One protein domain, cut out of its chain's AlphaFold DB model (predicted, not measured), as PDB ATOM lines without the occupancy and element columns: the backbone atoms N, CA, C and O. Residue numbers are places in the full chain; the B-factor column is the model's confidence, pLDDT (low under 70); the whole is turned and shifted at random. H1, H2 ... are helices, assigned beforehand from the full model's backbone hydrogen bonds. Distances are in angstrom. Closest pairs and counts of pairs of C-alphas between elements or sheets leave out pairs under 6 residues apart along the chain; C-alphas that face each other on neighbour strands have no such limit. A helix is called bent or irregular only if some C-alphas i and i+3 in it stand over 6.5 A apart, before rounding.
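What this domain is: This is residues 55 to 143 of the 1065 residues of an uncharacterized protein of Robiginitomaculum sp (UniProt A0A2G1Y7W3). Two helical hairpins, H1 with H2 and H3 with H4a, pack together through H3 in a flat body; H4b turns off at one end and the loop of residues 104 to 118 lies at the other. The 89 printed residues hold four named helices, H1 to H4 in order, all helix, compact with a radius of gyration of the C-alphas of 12.6 A, spanning 40 by 33 by 18 A.

Where its parts are: Find C-alpha 55 at (-32.537, 27.251, -13.778); H1 runs from there to residue 67, 18.3 A. H2 is residues 75 to 87, 17.9 A, and H3 residues 91 to 103, 18.4 A. H4, residues 119 to 138, was assigned as one helix by its hydrogen bonds but is bent, C-alphas 128 and 131 being 7.1 A apart; its arms are H4a, residues 119 to 128, 14.1 A, and H4b, residues 131 to 138, 11.1 A, with C-alpha 138 at (-35.406, 24.673, -31.120).

How they stand to each other: H3 is the hub. It touches H4a in a hairpin, closest C-alphas Gly 98 and Gly 122, 3.8 A. H2 touches it at a steep tilt of 54 degrees, closest C-alphas Ala 86 and Ile 94, 4.8 A. In each helix and arm, every O i to N i+4 pair is within hydrogen-bond range.

The domain as a whole: The printed part has no cut; H3 to H4 is a long link, and residues 108 to 113 are among those under pLDDT 70.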
ATOM      1  N   PRO A  55     -33.335  26.117 -13.311       83.12
ATOM      2  CA  PRO A  55     -32.537  27.251 -13.778       83.12
ATOM      3  C   PRO A  55     -33.216  28.065 -14.882       83.12
ATOM      4  O   PRO A  55     -33.203  29.296 -14.825       83.12
ATOM      5  N   ARG A  56     -33.883  27.421 -15.847       84.88
ATOM      6  CA  ARG A  56     -34.556  28.123 -16.948       84.88
ATOM      7  C   ARG A  56     -35.758  28.926 -16.458       84.88
ATOM      8  O   ARG A  56     -35.953  30.057 -16.898       84.88
ATOM      9  N   SER A  57     -36.530  28.388 -15.516       78.94
ATOM     10  CA  SER A  57     -37.645  29.109 -14.889       78.94
ATOM     11  C   SER A  57     -37.165  30.305 -14.062       78.94
ATOM     12  O   SER A  57     -37.814  31.350 -14.082       78.94
ATOM     13  N   MET A  58     -36.010  30.197 -13.392       82.19
ATOM     14  CA  MET A  58     -35.375  31.338 -12.716       82.19
ATOM     15  C   MET A  58     -34.925  32.414 -13.711       82.19
ATOM     16  O   MET A  58     -35.162  33.590 -13.456       82.19
ATOM     17  N   ALA A  59     -34.320  32.030 -14.842       81.88
ATOM     18  CA  ALA A  59     -33.931  32.969 -15.898       81.88
ATOM     19  C   ALA A  59     -35.146  33.703 -16.475       81.88
ATOM     20  O   ALA A  59     -35.127  34.922 -16.604       81.88
ATOM     21  N   ALA A  60     -36.222  32.967 -16.766       82.31
ATOM     22  CA  ALA A  60     -37.459  33.554 -17.258       82.31
ATOM     23  C   ALA A  60     -38.039  34.552 -16.247       82.31
ATOM     24  O   ALA A  60     -38.361  35.671 -16.623       82.31
ATOM     25  N   LEU A  61     -38.118  34.193 -14.959       81.69
ATOM     26  CA  LEU A  61     -38.604  35.098 -13.912       81.69
ATOM     27  C   LEU A  61     -37.714  36.343 -13.764       81.69
ATOM     28  O   LEU A  61     -38.224  37.453 -13.621       81.69
ATOM     29  N   ALA A  62     -36.395  36.170 -13.845       86.19
ATOM     30  CA  ALA A  62     -35.442  37.273 -13.838       86.19
ATOM     31  C   ALA A  62     -35.695  38.251 -14.993       86.19
ATOM     32  O   ALA A  62     -35.574  39.461 -14.814       86.19
ATOM     33  N   GLU A  63     -36.112  37.744 -16.153       82.50
ATOM     34  CA  GLU A  63     -36.444  38.581 -17.296       82.50
ATOM     35  C   GLU A  63     -37.698  39.428 -17.073       82.50
ATOM     36  O   GLU A  63     -37.707  40.597 -17.462       82.50
ATOM     37  N   TYR A  64     -38.734  38.906 -16.408       80.06
ATOM     38  CA  TYR A  64     -39.895  39.721 -16.021       80.06
ATOM     39  C   TYR A  64     -39.468  40.880 -15.114       80.06
ATOM     40  O   TYR A  64     -39.860  42.023 -15.357       80.06
ATOM     41  N   TYR A  65     -38.588  40.601 -14.146       80.62
ATOM     42  CA  TYR A  65     -38.029  41.621 -13.260       80.62
ATOM     43  C   TYR A  65     -37.142  42.642 -13.997       80.62
ATOM     44  O   TYR A  65     -37.188  43.834 -13.705       80.62
ATOM     45  N   ASN A  66     -36.366  42.207 -14.993       81.12
ATOM     46  CA  ASN A  66     -35.449  43.058 -15.756       81.12
ATOM     47  C   ASN A  66     -36.164  43.955 -16.780       81.12
ATOM     48  O   ASN A  66     -35.808  45.115 -16.978       81.12
ATOM     49  N   SER A  67     -37.165  43.403 -17.464       72.06
ATOM     50  CA  SER A  67     -37.877  44.064 -18.564       72.06
ATOM     51  C   SER A  67     -39.147  44.798 -18.126       72.06
ATOM     52  O   SER A  67     -39.735  45.521 -18.933       72.06
ATOM     53  N   GLY A  68     -39.565  44.618 -16.869       69.50
ATOM     54  CA  GLY A  68     -40.765  45.229 -16.300       69.50
ATOM     55  C   GLY A  68     -42.078  44.655 -16.836       69.50
ATOM     56  O   GLY A  68     -43.133  45.257 -16.639       69.50
ATOM     57  N   ILE A  69     -42.040  43.501 -17.512       70.75
ATOM     58  CA  ILE A  69     -43.244  42.826 -18.015       70.75
ATOM     59  C   ILE A  69     -44.166  42.506 -16.831       70.75
ATOM     60  O   ILE A  69     -43.728  41.969 -15.814       70.75
ATOM     61  N   GLY A  70     -45.449  42.852 -16.957       64.31
ATOM     62  CA  GLY A  70     -46.429  42.705 -15.875       64.31
ATOM     63  C   GLY A  70     -46.241  43.671 -14.695       64.31
ATOM     64  O   GLY A  70     -46.817  43.441 -13.639       64.31
ATOM     65  N   GLY A  71     -45.440  44.735 -14.847       66.12
ATOM     66  CA  GLY A  71     -45.207  45.731 -13.792       66.12
ATOM     67  C   GLY A  71     -44.237  45.276 -12.697       66.12
ATOM     68  O   GLY A  71     -44.140  45.918 -11.657       66.12
ATOM     69  N   LEU A  72     -43.506  44.181 -12.920       67.75
ATOM     70  CA  LEU A  72     -42.603  43.576 -11.938       67.75
ATOM     71  C   LEU A  72     -41.201  44.178 -11.957       67.75
ATOM     72  O   LEU A  72     -40.251  43.480 -11.665       67.75
ATOM     73  N   TRP A  73     -41.016  45.428 -12.350       74.12
ATOM     74  CA  TRP A  73     -39.674  45.944 -12.586       74.12
ATOM     75  C   TRP A  73     -38.827  46.011 -11.287       74.12
ATOM     76  O   TRP A  73     -39.180  46.716 -10.347       74.12
ATOM     77  N   ASP A  74     -37.734  45.233 -11.219       81.00
ATOM     78  CA  ASP A  74     -36.809  45.145 -10.073       81.00
ATOM     79  C   ASP A  74     -35.452  44.566 -10.527       81.00
ATOM     80  O   ASP A  74     -35.239  43.348 -10.592       81.00
ATOM     81  N   LYS A  75     -34.499  45.446 -10.855       76.88
ATOM     82  CA  LYS A  75     -33.171  45.035 -11.344       76.88
ATOM     83  C   LYS A  75     -32.378  44.200 -10.333       76.88
ATOM     84  O   LYS A  75     -31.571  43.367 -10.746       76.88
ATOM     85  N   GLY A  76     -32.619  44.369  -9.032       85.88
ATOM     86  CA  GLY A  76     -31.908  43.648  -7.977       85.88
ATOM     87  C   GLY A  76     -32.352  42.196  -7.881       85.88
ATOM     88  O   GLY A  76     -31.524  41.278  -7.861       85.88
ATOM     89  N   LYS A  77     -33.667  41.961  -7.916       85.62
ATOM     90  CA  LYS A  77     -34.219  40.601  -7.998       85.62
ATOM     91  C   LYS A  77     -33.868  39.931  -9.318       85.62
ATOM     92  O   LYS A  77     -33.488  38.757  -9.301       85.62
ATOM     93  N   ALA A  78     -33.911  40.667 -10.432       86.25
ATOM     94  CA  ALA A  78     -33.456  40.165 -11.725       86.25
ATOM     95  C   ALA A  78     -31.998  39.691 -11.660       86.25
ATOM     96  O   ALA A  78     -31.695  38.554 -12.012       86.25
ATOM     97  N   LEU A  79     -31.097  40.528 -11.139       90.31
ATOM     98  CA  LEU A  79     -29.684  40.201 -10.982       90.31
ATOM     99  C   LEU A  79     -29.470  38.949 -10.120       90.31
ATOM    100  O   LEU A  79     -28.683  38.073 -10.479       90.31
ATOM    101  N   SER A  80     -30.172  38.853  -8.991       90.62
ATOM    102  CA  SER A  80     -30.078  37.705  -8.084       90.62
ATOM    103  C   SER A  80     -30.505  36.398  -8.761       90.62
ATOM    104  O   SER A  80     -29.791  35.393  -8.694       90.62
ATOM    105  N   LEU A  81     -31.632  36.412  -9.476       86.50
ATOM    106  CA  LEU A  81     -32.153  35.238 -10.175       86.50
ATOM    107  C   LEU A  81     -31.290  34.854 -11.383       86.50
ATOM    108  O   LEU A  81     -30.987  33.672 -11.553       86.50
ATOM    109  N   TYR A  82     -30.812  35.827 -12.165       92.56
ATOM    110  CA  TYR A  82     -29.879  35.571 -13.263       92.56
ATOM    111  C   TYR A  82     -28.550  34.996 -12.769       92.56
ATOM    112  O   TYR A  82     -28.048  34.051 -13.371       92.56
ATOM    113  N   LYS A  83     -28.006  35.480 -11.642       93.06
ATOM    114  CA  LYS A  83     -26.797  34.905 -11.026       93.06
ATOM    115  C   LYS A  83     -26.998  33.436 -10.649       93.06
ATOM    116  O   LYS A  83     -26.167  32.604 -11.007       93.06
ATOM    117  N   LYS A  84     -28.100  33.108  -9.965       90.00
ATOM    118  CA  LYS A  84     -28.415  31.725  -9.554       90.00
ATOM    119  C   LYS A  84     -28.621  30.806 -10.758       90.00
ATOM    120  O   LYS A  84     -28.054  29.721 -10.813       90.00
ATOM    121  N   SER A  85     -29.382  31.269 -11.744       89.12
ATOM    122  CA  SER A  85     -29.667  30.522 -12.967       89.12
ATOM    123  C   SER A  85     -28.416  30.291 -13.829       89.12
ATOM    124  O   SER A  85     -28.159  29.172 -14.277       89.12
ATOM    125  N   ALA A  86     -27.574  31.318 -13.989       93.12
ATOM    126  CA  ALA A  86     -26.322  31.219 -14.735       93.12
ATOM    127  C   ALA A  86     -25.307  30.299 -14.044       93.12
ATOM    128  O   ALA A  86     -24.597  29.557 -14.723       93.12
ATOM    129  N   ALA A  87     -25.250  30.312 -12.706       91.31
ATOM    130  CA  ALA A  87     -24.415  29.391 -11.933       91.31
ATOM    131  C   ALA A  87     -24.833  27.926 -12.132       91.31
ATOM    132  O   ALA A  87     -23.979  27.045 -12.170       91.31
ATOM    133  N   ALA A  88     -26.127  27.678 -12.341       86.88
ATOM    134  CA  ALA A  88     -26.663  26.367 -12.690       86.88
ATOM    135  C   ALA A  88     -26.591  26.041 -14.200       86.88
ATOM    136  O   ALA A  88     -27.125  25.025 -14.640       86.88
ATOM    137  N   GLY A  89     -25.920  26.878 -15.003       88.94
ATOM    138  CA  GLY A  89     -25.605  26.595 -16.404       88.94
ATOM    139  C   GLY A  89     -26.673  26.995 -17.427       88.94
ATOM    140  O   GLY A  89     -26.528  26.644 -18.599       88.94
ATOM    141  N   ASP A  90     -27.722  27.728 -17.036       92.38
ATOM    142  CA  ASP A  90     -28.734  28.188 -17.991       92.38
ATOM    143  C   ASP A  90     -28.132  29.169 -19.007       92.38
ATOM    144  O   ASP A  90     -27.558  30.206 -18.662       92.38
ATOM    145  N   ALA A  91     -28.271  28.844 -20.292       93.75
ATOM    146  CA  ALA A  91     -27.639  29.611 -21.356       93.75
ATOM    147  C   ALA A  91     -28.240  31.018 -21.503       93.75
ATOM    148  O   ALA A  91     -27.514  31.958 -21.819       93.75
ATOM    149  N   VAL A  92     -29.538  31.186 -21.245       91.31
ATOM    150  CA  VAL A  92     -30.198  32.493 -21.340       91.31
ATOM    151  C   VAL A  92     -29.718  33.402 -20.206       91.31
ATOM    152  O   VAL A  92     -29.327  34.540 -20.452       91.31
ATOM    153  N   ALA A  93     -29.620  32.889 -18.979       93.25
ATOM    154  CA  ALA A  93     -29.067  33.643 -17.859       93.25
ATOM    155  C   ALA A  93     -27.584  33.993 -18.039       93.25
ATOM    156  O   ALA A  93     -27.181  35.115 -17.733       93.25
ATOM    157  N   ILE A  94     -26.764  33.080 -18.577       94.88
ATOM    158  CA  ILE A  94     -25.354  33.373 -18.892       94.88
ATOM    159  C   ILE A  94     -25.252  34.502 -19.926       94.88
ATOM    160  O   ILE A  94     -24.380  35.365 -19.799       94.88
ATOM    161  N   TYR A  95     -26.145  34.531 -20.920       95.12
ATOM    162  CA  TYR A  95     -26.200  35.607 -21.907       95.12
ATOM    163  C   TYR A  95     -26.492  36.967 -21.264       95.12
ATOM    164  O   TYR A  95     -25.734  37.914 -21.487       95.12
ATOM    165  N   TYR A  96     -27.528  37.065 -20.425       92.25
ATOM    166  CA  TYR A  96     -27.863  38.328 -19.757       92.25
ATOM    167  C   TYR A  96     -26.829  38.750 -18.713       92.25
ATOM    168  O   TYR A  96     -26.509  39.929 -18.614       92.25
ATOM    169  N   MET A  97     -26.200  37.803 -18.013       92.94
ATOM    170  CA  MET A  97     -25.035  38.100 -17.172       92.94
ATOM    171  C   MET A  97     -23.857  38.627 -17.996       92.94
ATOM    172  O   MET A  97     -23.147  39.532 -17.561       92.94
ATOM    173  N   GLY A  98     -23.661  38.104 -19.209       89.31
ATOM    174  CA  GLY A  98     -22.708  38.658 -20.165       89.31
ATOM    175  C   GLY A  98     -23.073  40.080 -20.600       89.31
ATOM    176  O   GLY A  98     -22.189  40.914 -20.769       89.31
ATOM    177  N   GLU A  99     -24.362  40.390 -20.742       82.94
ATOM    178  CA  GLU A  99     -24.843  41.746 -21.038       82.94
ATOM    179  C   GLU A  99     -24.588  42.712 -19.882       82.94
ATOM    180  O   GLU A  99     -24.081  43.808 -20.116       82.94
ATOM    181  N   PHE A 100     -24.830  42.278 -18.646       82.94
ATOM    182  CA  PHE A 100     -24.516  43.059 -17.452       82.94
ATOM    183  C   PHE A 100     -23.014  43.273 -17.266       82.94
ATOM    184  O   PHE A 100     -22.608  44.359 -16.879       82.94
ATOM    185  N   HIS A 101     -22.162  42.296 -17.587       75.19
ATOM    186  CA  HIS A 101     -20.713  42.516 -17.586       75.19
ATOM    187  C   HIS A 101     -20.271  43.449 -18.716       75.19
ATOM    188  O   HIS A 101     -19.394  44.277 -18.510       75.19
ATOM    189  N   GLU A 102     -20.861  43.367 -19.907       70.06
ATOM    190  CA  GLU A 102     -20.444  44.210 -21.031       70.06
ATOM    191  C   GLU A 102     -20.830  45.683 -20.854       70.06
ATOM    192  O   GLU A 102     -20.034  46.569 -21.171       70.06
ATOM    193  N   ASN A 103     -22.028  45.932 -20.329       62.84
ATOM    194  CA  ASN A 103     -22.585  47.276 -20.183       62.84
ATOM    195  C   ASN A 103     -22.441  47.838 -18.766       62.84
ATOM    196  O   ASN A 103     -22.649  49.032 -18.559       62.84
ATOM    197  N   GLY A 104     -22.061  46.992 -17.812       64.88
ATOM    198  CA  GLY A 104     -22.217  47.276 -16.398       64.88
ATOM    199  C   GLY A 104     -23.683  47.150 -15.980       64.88
ATOM    200  O   GLY A 104     -24.603  47.365 -16.772       64.88
ATOM    201  N   LEU A 105     -23.913  46.799 -14.721       70.88
ATOM    202  CA  LEU A 105     -25.225  46.903 -14.098       70.88
ATOM    203  C   LEU A 105     -25.089  47.671 -12.792       70.88
ATOM    204  O   LEU A 105     -24.322  47.269 -11.923       70.88
ATOM    205  N   ASP A 106     -25.844  48.752 -12.698       66.06
ATOM    206  CA  ASP A 106     -26.089  49.520 -11.486       66.06
ATOM    207  C   ASP A 106     -27.572  49.323 -11.160       66.06
ATOM    208  O   ASP A 106     -28.453  49.746 -11.917       66.06
ATOM    209  N   VAL A 107     -27.843  48.531 -10.124       71.56
ATOM    210  CA  VAL A 107     -29.200  48.171  -9.706       71.56
ATOM    211  C   VAL A 107     -29.883  49.352  -9.027       71.56
ATOM    212  O   VAL A 107     -31.094  49.520  -9.186       71.56
ATOM    213  N   ASN A 108     -29.116  50.158  -8.295       61.19
ATOM    214  CA  ASN A 108     -29.628  51.224  -7.436       61.19
ATOM    215  C   ASN A 108     -29.556  52.609  -8.091       61.19
ATOM    216  O   ASN A 108     -30.128  53.565  -7.567       61.19
ATOM    217  N   TYR A 109     -28.911  52.711  -9.255       53.50
ATOM    218  CA  TYR A 109     -28.695  53.943 -10.019       53.50
ATOM    219  C   TYR A 109     -27.964  55.029  -9.232       53.50
ATOM    220  O   TYR A 109     -28.156  56.228  -9.465       53.50
ATOM    221  N   ASP A 110     -27.139  54.600  -8.283       47.38
ATOM    222  CA  ASP A 110     -26.332  55.450  -7.414       47.38
ATOM    223  C   ASP A 110     -24.918  55.681  -7.982       47.38
ATOM    224  O   ASP A 110     -24.107  56.403  -7.396       47.38
ATOM    225  N   GLY A 111     -24.632  55.130  -9.166       42.12
ATOM    226  CA  GLY A 111     -23.336  55.182  -9.830       42.12
ATOM    227  C   GLY A 111     -22.361  54.104  -9.353       42.12
ATOM    228  O   GLY A 111     -21.217  54.093  -9.818       42.12
ATOM    229  N   VAL A 112     -22.780  53.204  -8.455       45.50
ATOM    230  CA  VAL A 112     -22.000  52.064  -7.970       45.50
ATOM    231  C   VAL A 112     -22.470  50.802  -8.687       45.50
ATOM    232  O   VAL A 112     -23.508  50.222  -8.402       45.50
ATOM    233  N   PHE A 113     -21.668  50.342  -9.644       54.97
ATOM    234  CA  PHE A 113     -22.005  49.167 -10.438       54.97
ATOM    235  C   PHE A 113     -21.923  47.863  -9.621       54.97
ATOM    236  O   PHE A 113     -20.826  47.372  -9.340       54.97
ATOM    237  N   ASP A 114     -23.069  47.233  -9.340       73.06
ATOM    238  CA  ASP A 114     -23.175  45.858  -8.825       73.06
ATOM    239  C   ASP A 114     -22.475  44.827  -9.719       73.06
ATOM    240  O   ASP A 114     -21.967  43.799  -9.254       73.06
ATOM    241  N   ILE A 115     -22.469  45.089 -11.028       67.88
ATOM    242  CA  ILE A 115     -21.593  44.426 -11.989       67.88
ATOM    243  C   ILE A 115     -20.791  45.506 -12.718       67.88
ATOM    244  O   ILE A 115     -21.358  46.202 -13.560       67.88
ATOM    245  N   PRO A 116     -19.480  45.634 -12.457       55.16
ATOM    246  CA  PRO A 116     -18.625  46.562 -13.185       55.16
ATOM    247  C   PRO A 116     -18.514  46.210 -14.670       55.16
ATOM    248  O   PRO A 116     -18.564  45.035 -15.052       55.16
ATOM    249  N   ILE A 117     -18.283  47.235 -15.493       61.78
ATOM    250  CA  ILE A 117     -18.037  47.079 -16.928       61.78
ATOM    251  C   ILE A 117     -16.756  46.258 -17.151       61.78
ATOM    252  O   ILE A 117     -15.641  46.716 -16.910       61.78
ATOM    253  N   ASP A 118     -16.925  45.059 -17.692       67.06
ATOM    254  CA  ASP A 118     -15.899  44.143 -18.174       67.06
ATOM    255  C   ASP A 118     -16.341  43.569 -19.530       67.06
ATOM    256  O   ASP A 118     -16.906  42.477 -19.646       67.06
ATOM    257  N   ARG A 119     -16.078  44.336 -20.594       69.44
ATOM    258  CA  ARG A 119     -16.479  43.986 -21.967       69.44
ATOM    259  C   ARG A 119     -15.883  42.669 -22.452       69.44
ATOM    260  O   ARG A 119     -16.557  41.934 -23.167       69.44
ATOM    261  N   ARG A 120     -14.646  42.343 -22.052       74.12
ATOM    262  CA  ARG A 120     -13.999  41.081 -22.454       74.12
ATOM    263  C   ARG A 120     -14.718  39.893 -21.824       74.12
ATOM    264  O   ARG A 120     -15.049  38.937 -22.526       74.12
ATOM    265  N   ARG A 121     -15.014  39.972 -20.525       77.50
ATOM    266  CA  ARG A 121     -15.779  38.938 -19.820       77.50
ATOM    267  C   ARG A 121     -17.209  38.833 -20.343       77.50
ATOM    268  O   ARG A 121     -17.666  37.725 -20.606       77.50
ATOM    269  N   GLY A 122     -17.885  39.959 -20.567       79.69
ATOM    270  CA  GLY A 122     -19.252  39.992 -21.090       79.69
ATOM    271  C   GLY A 122     -19.393  39.334 -22.465       79.69
ATOM    272  O   GLY A 122     -20.231  38.449 -22.654       79.69
ATOM    273  N   GLN A 123     -18.506  39.674 -23.405       80.62
ATOM    274  CA  GLN A 123     -18.485  39.070 -24.741       80.62
ATOM    275  C   GLN A 123     -18.149  37.578 -24.701       80.62
ATOM    276  O   GLN A 123     -18.778  36.792 -25.410       80.62
ATOM    277  N   SER A 124     -17.211  37.174 -23.839       88.12
ATOM    278  CA  SER A 124     -16.879  35.762 -23.628       88.12
ATOM    279  C   SER A 124     -18.087  34.958 -23.123       88.12
ATOM    280  O   SER A 124     -18.381  33.886 -23.653       88.12
ATOM    281  N   MET A 125     -18.850  35.496 -22.165       91.62
ATOM    282  CA  MET A 125     -20.055  34.845 -21.634       91.62
ATOM    283  C   MET A 125     -21.169  34.730 -22.682       91.62
ATOM    284  O   MET A 125     -21.736  33.648 -22.850       91.62
ATOM    285  N   LYS A 126     -21.434  35.797 -23.448       90.44
ATOM    286  CA  LYS A 126     -22.418  35.766 -24.545       90.44
ATOM    287  C   LYS A 126     -22.031  34.757 -25.628       90.44
ATOM    288  O   LYS A 126     -22.870  33.954 -26.033       90.44
ATOM    289  N   ALA A 127     -20.761  34.712 -26.031       89.88
ATOM    290  CA  ALA A 127     -20.276  33.719 -26.988       89.88
ATOM    291  C   ALA A 127     -20.463  32.281 -26.467       89.88
ATOM    292  O   ALA A 127     -20.986  31.429 -27.182       89.88
ATOM    293  N   LYS A 128     -20.129  32.027 -25.193       91.56
ATOM    294  CA  LYS A 128     -20.310  30.715 -24.550       91.56
ATOM    295  C   LYS A 128     -21.784  30.297 -24.457       91.56
ATOM    296  O   LYS A 128     -22.089  29.110 -24.551       91.56
ATOM    297  N   SER A 129     -22.702  31.253 -24.306       93.75
ATOM    298  CA  SER A 129     -24.146  30.987 -24.215       93.75
ATOM    299  C   SER A 129     -24.827  30.648 -25.546       93.75
ATOM    300  O   SER A 129     -25.876  30.001 -25.557       93.75
ATOM    301  N   ALA A 130     -24.245  31.053 -26.678       93.31
ATOM    302  CA  ALA A 130     -24.948  31.108 -27.957       93.31
ATOM    303  C   ALA A 130     -25.406  29.725 -28.470       93.31
ATOM    304  O   ALA A 130     -26.540  29.568 -28.927       93.31
ATOM    305  N   LEU A 131     -24.569  28.692 -28.309       91.81
ATOM    306  CA  LEU A 131     -24.924  27.307 -28.654       91.81
ATOM    307  C   LEU A 131     -26.049  26.752 -27.770       91.81
ATOM    308  O   LEU A 131     -26.921  26.030 -28.255       91.81
ATOM    309  N   GLY A 132     -26.046  27.089 -26.477       92.00
ATOM    310  CA  GLY A 132     -27.100  26.694 -25.542       92.00
ATOM    311  C   GLY A 132     -28.434  27.363 -25.875       92.00
ATOM    312  O   GLY A 132     -29.460  26.690 -25.940       92.00
ATOM    313  N   ILE A 133     -28.410  28.656 -26.207       94.75
ATOM    314  CA  ILE A 133     -29.593  29.406 -26.657       94.75
ATOM    315  C   ILE A 133     -30.180  28.800 -27.934       94.75
ATOM    316  O   ILE A 133     -31.392  28.618 -28.018       94.75
ATOM    317  N   ALA A 134     -29.347  28.413 -28.905       94.06
ATOM    318  CA  ALA A 134     -29.823  27.772 -30.130       94.06
ATOM    319  C   ALA A 134     -30.546  26.438 -29.860       94.06
ATOM    320  O   ALA A 134     -31.539  26.129 -30.521       94.06
ATOM    321  N   LYS A 135     -30.088  25.656 -28.871       93.25
ATOM    322  CA  LYS A 135     -30.768  24.421 -28.441       93.25
ATOM    323  C   LYS A 135     -32.128  24.720 -27.800       93.25
ATOM    324  O   LYS A 135     -33.112  24.087 -28.170       93.25
ATOM    325  N   ILE A 136     -32.198  25.712 -26.911       90.25
ATOM    326  CA  ILE A 136     -33.442  26.129 -26.238       90.25
ATOM    327  C   ILE A 136     -34.449  26.701 -27.255       90.25
ATOM    328  O   ILE A 136     -35.634  26.377 -27.227       90.25
ATOM    329  N   ALA A 137     -33.985  27.478 -28.236       92.19
ATOM    330  CA  ALA A 137     -34.838  28.038 -29.283       92.19
ATOM    331  C   ALA A 137     -35.496  26.960 -30.164       92.19
ATOM    332  O   ALA A 137     -36.641  27.126 -30.586       92.19
ATOM    333  N   LYS A 138     -34.815  25.827 -30.413       91.81
ATOM    334  CA  LYS A 138     -35.406  24.673 -31.120       91.81
ATOM    335  C   LYS A 138     -36.576  24.051 -30.351       91.81
ATOM    336  O   LYS A 138     -37.478  23.511 -30.981       91.81
ATOM    337  N   GLN A 139     -36.591  24.175 -29.024       86.88
ATOM    338  CA  GLN A 139     -37.685  23.719 -28.159       86.88
ATOM    339  C   GLN A 139     -38.869  24.705 -28.133       86.88
ATOM    340  O   GLN A 139     -39.896  24.433 -27.519       86.88
ATOM    341  N   GLY A 140     -38.763  25.843 -28.828       84.50
ATOM    342  CA  GLY A 140     -39.860  26.796 -28.988       84.50
ATOM    343  C   GLY A 140     -40.017  27.799 -27.844       84.50
ATOM    344  O   GLY A 140     -41.070  28.432 -27.755       84.50
ATOM    345  N   ASP A 141     -39.000  27.960 -26.996       87.94
ATOM    346  CA  ASP A 141     -38.953  28.991 -25.955       87.94
ATOM    347  C   ASP A 141     -38.969  30.401 -26.574       87.94
ATOM    348  O   ASP A 141     -38.152  30.728 -27.439       87.94
ATOM    349  N   GLY A 142     -39.917  31.240 -26.147       84.25
ATOM    350  CA  GLY A 142     -40.158  32.556 -26.749       84.25
ATOM    351  C   GLY A 142     -38.992  33.541 -26.607       84.25
ATOM    352  O   GLY A 142     -38.752  34.340 -27.513       84.25
ATOM    353  N   GLU A 143     -38.234  33.456 -25.518       88.38
ATOM    354  CA  GLU A 143     -37.094  34.329 -25.243       88.38
ATOM    355  C   GLU A 143     -35.841  33.874 -25.995       88.38
ATOM    356  O   GLU A 143     -35.176  34.684 -26.640       88.38
TER     357      GLU A 143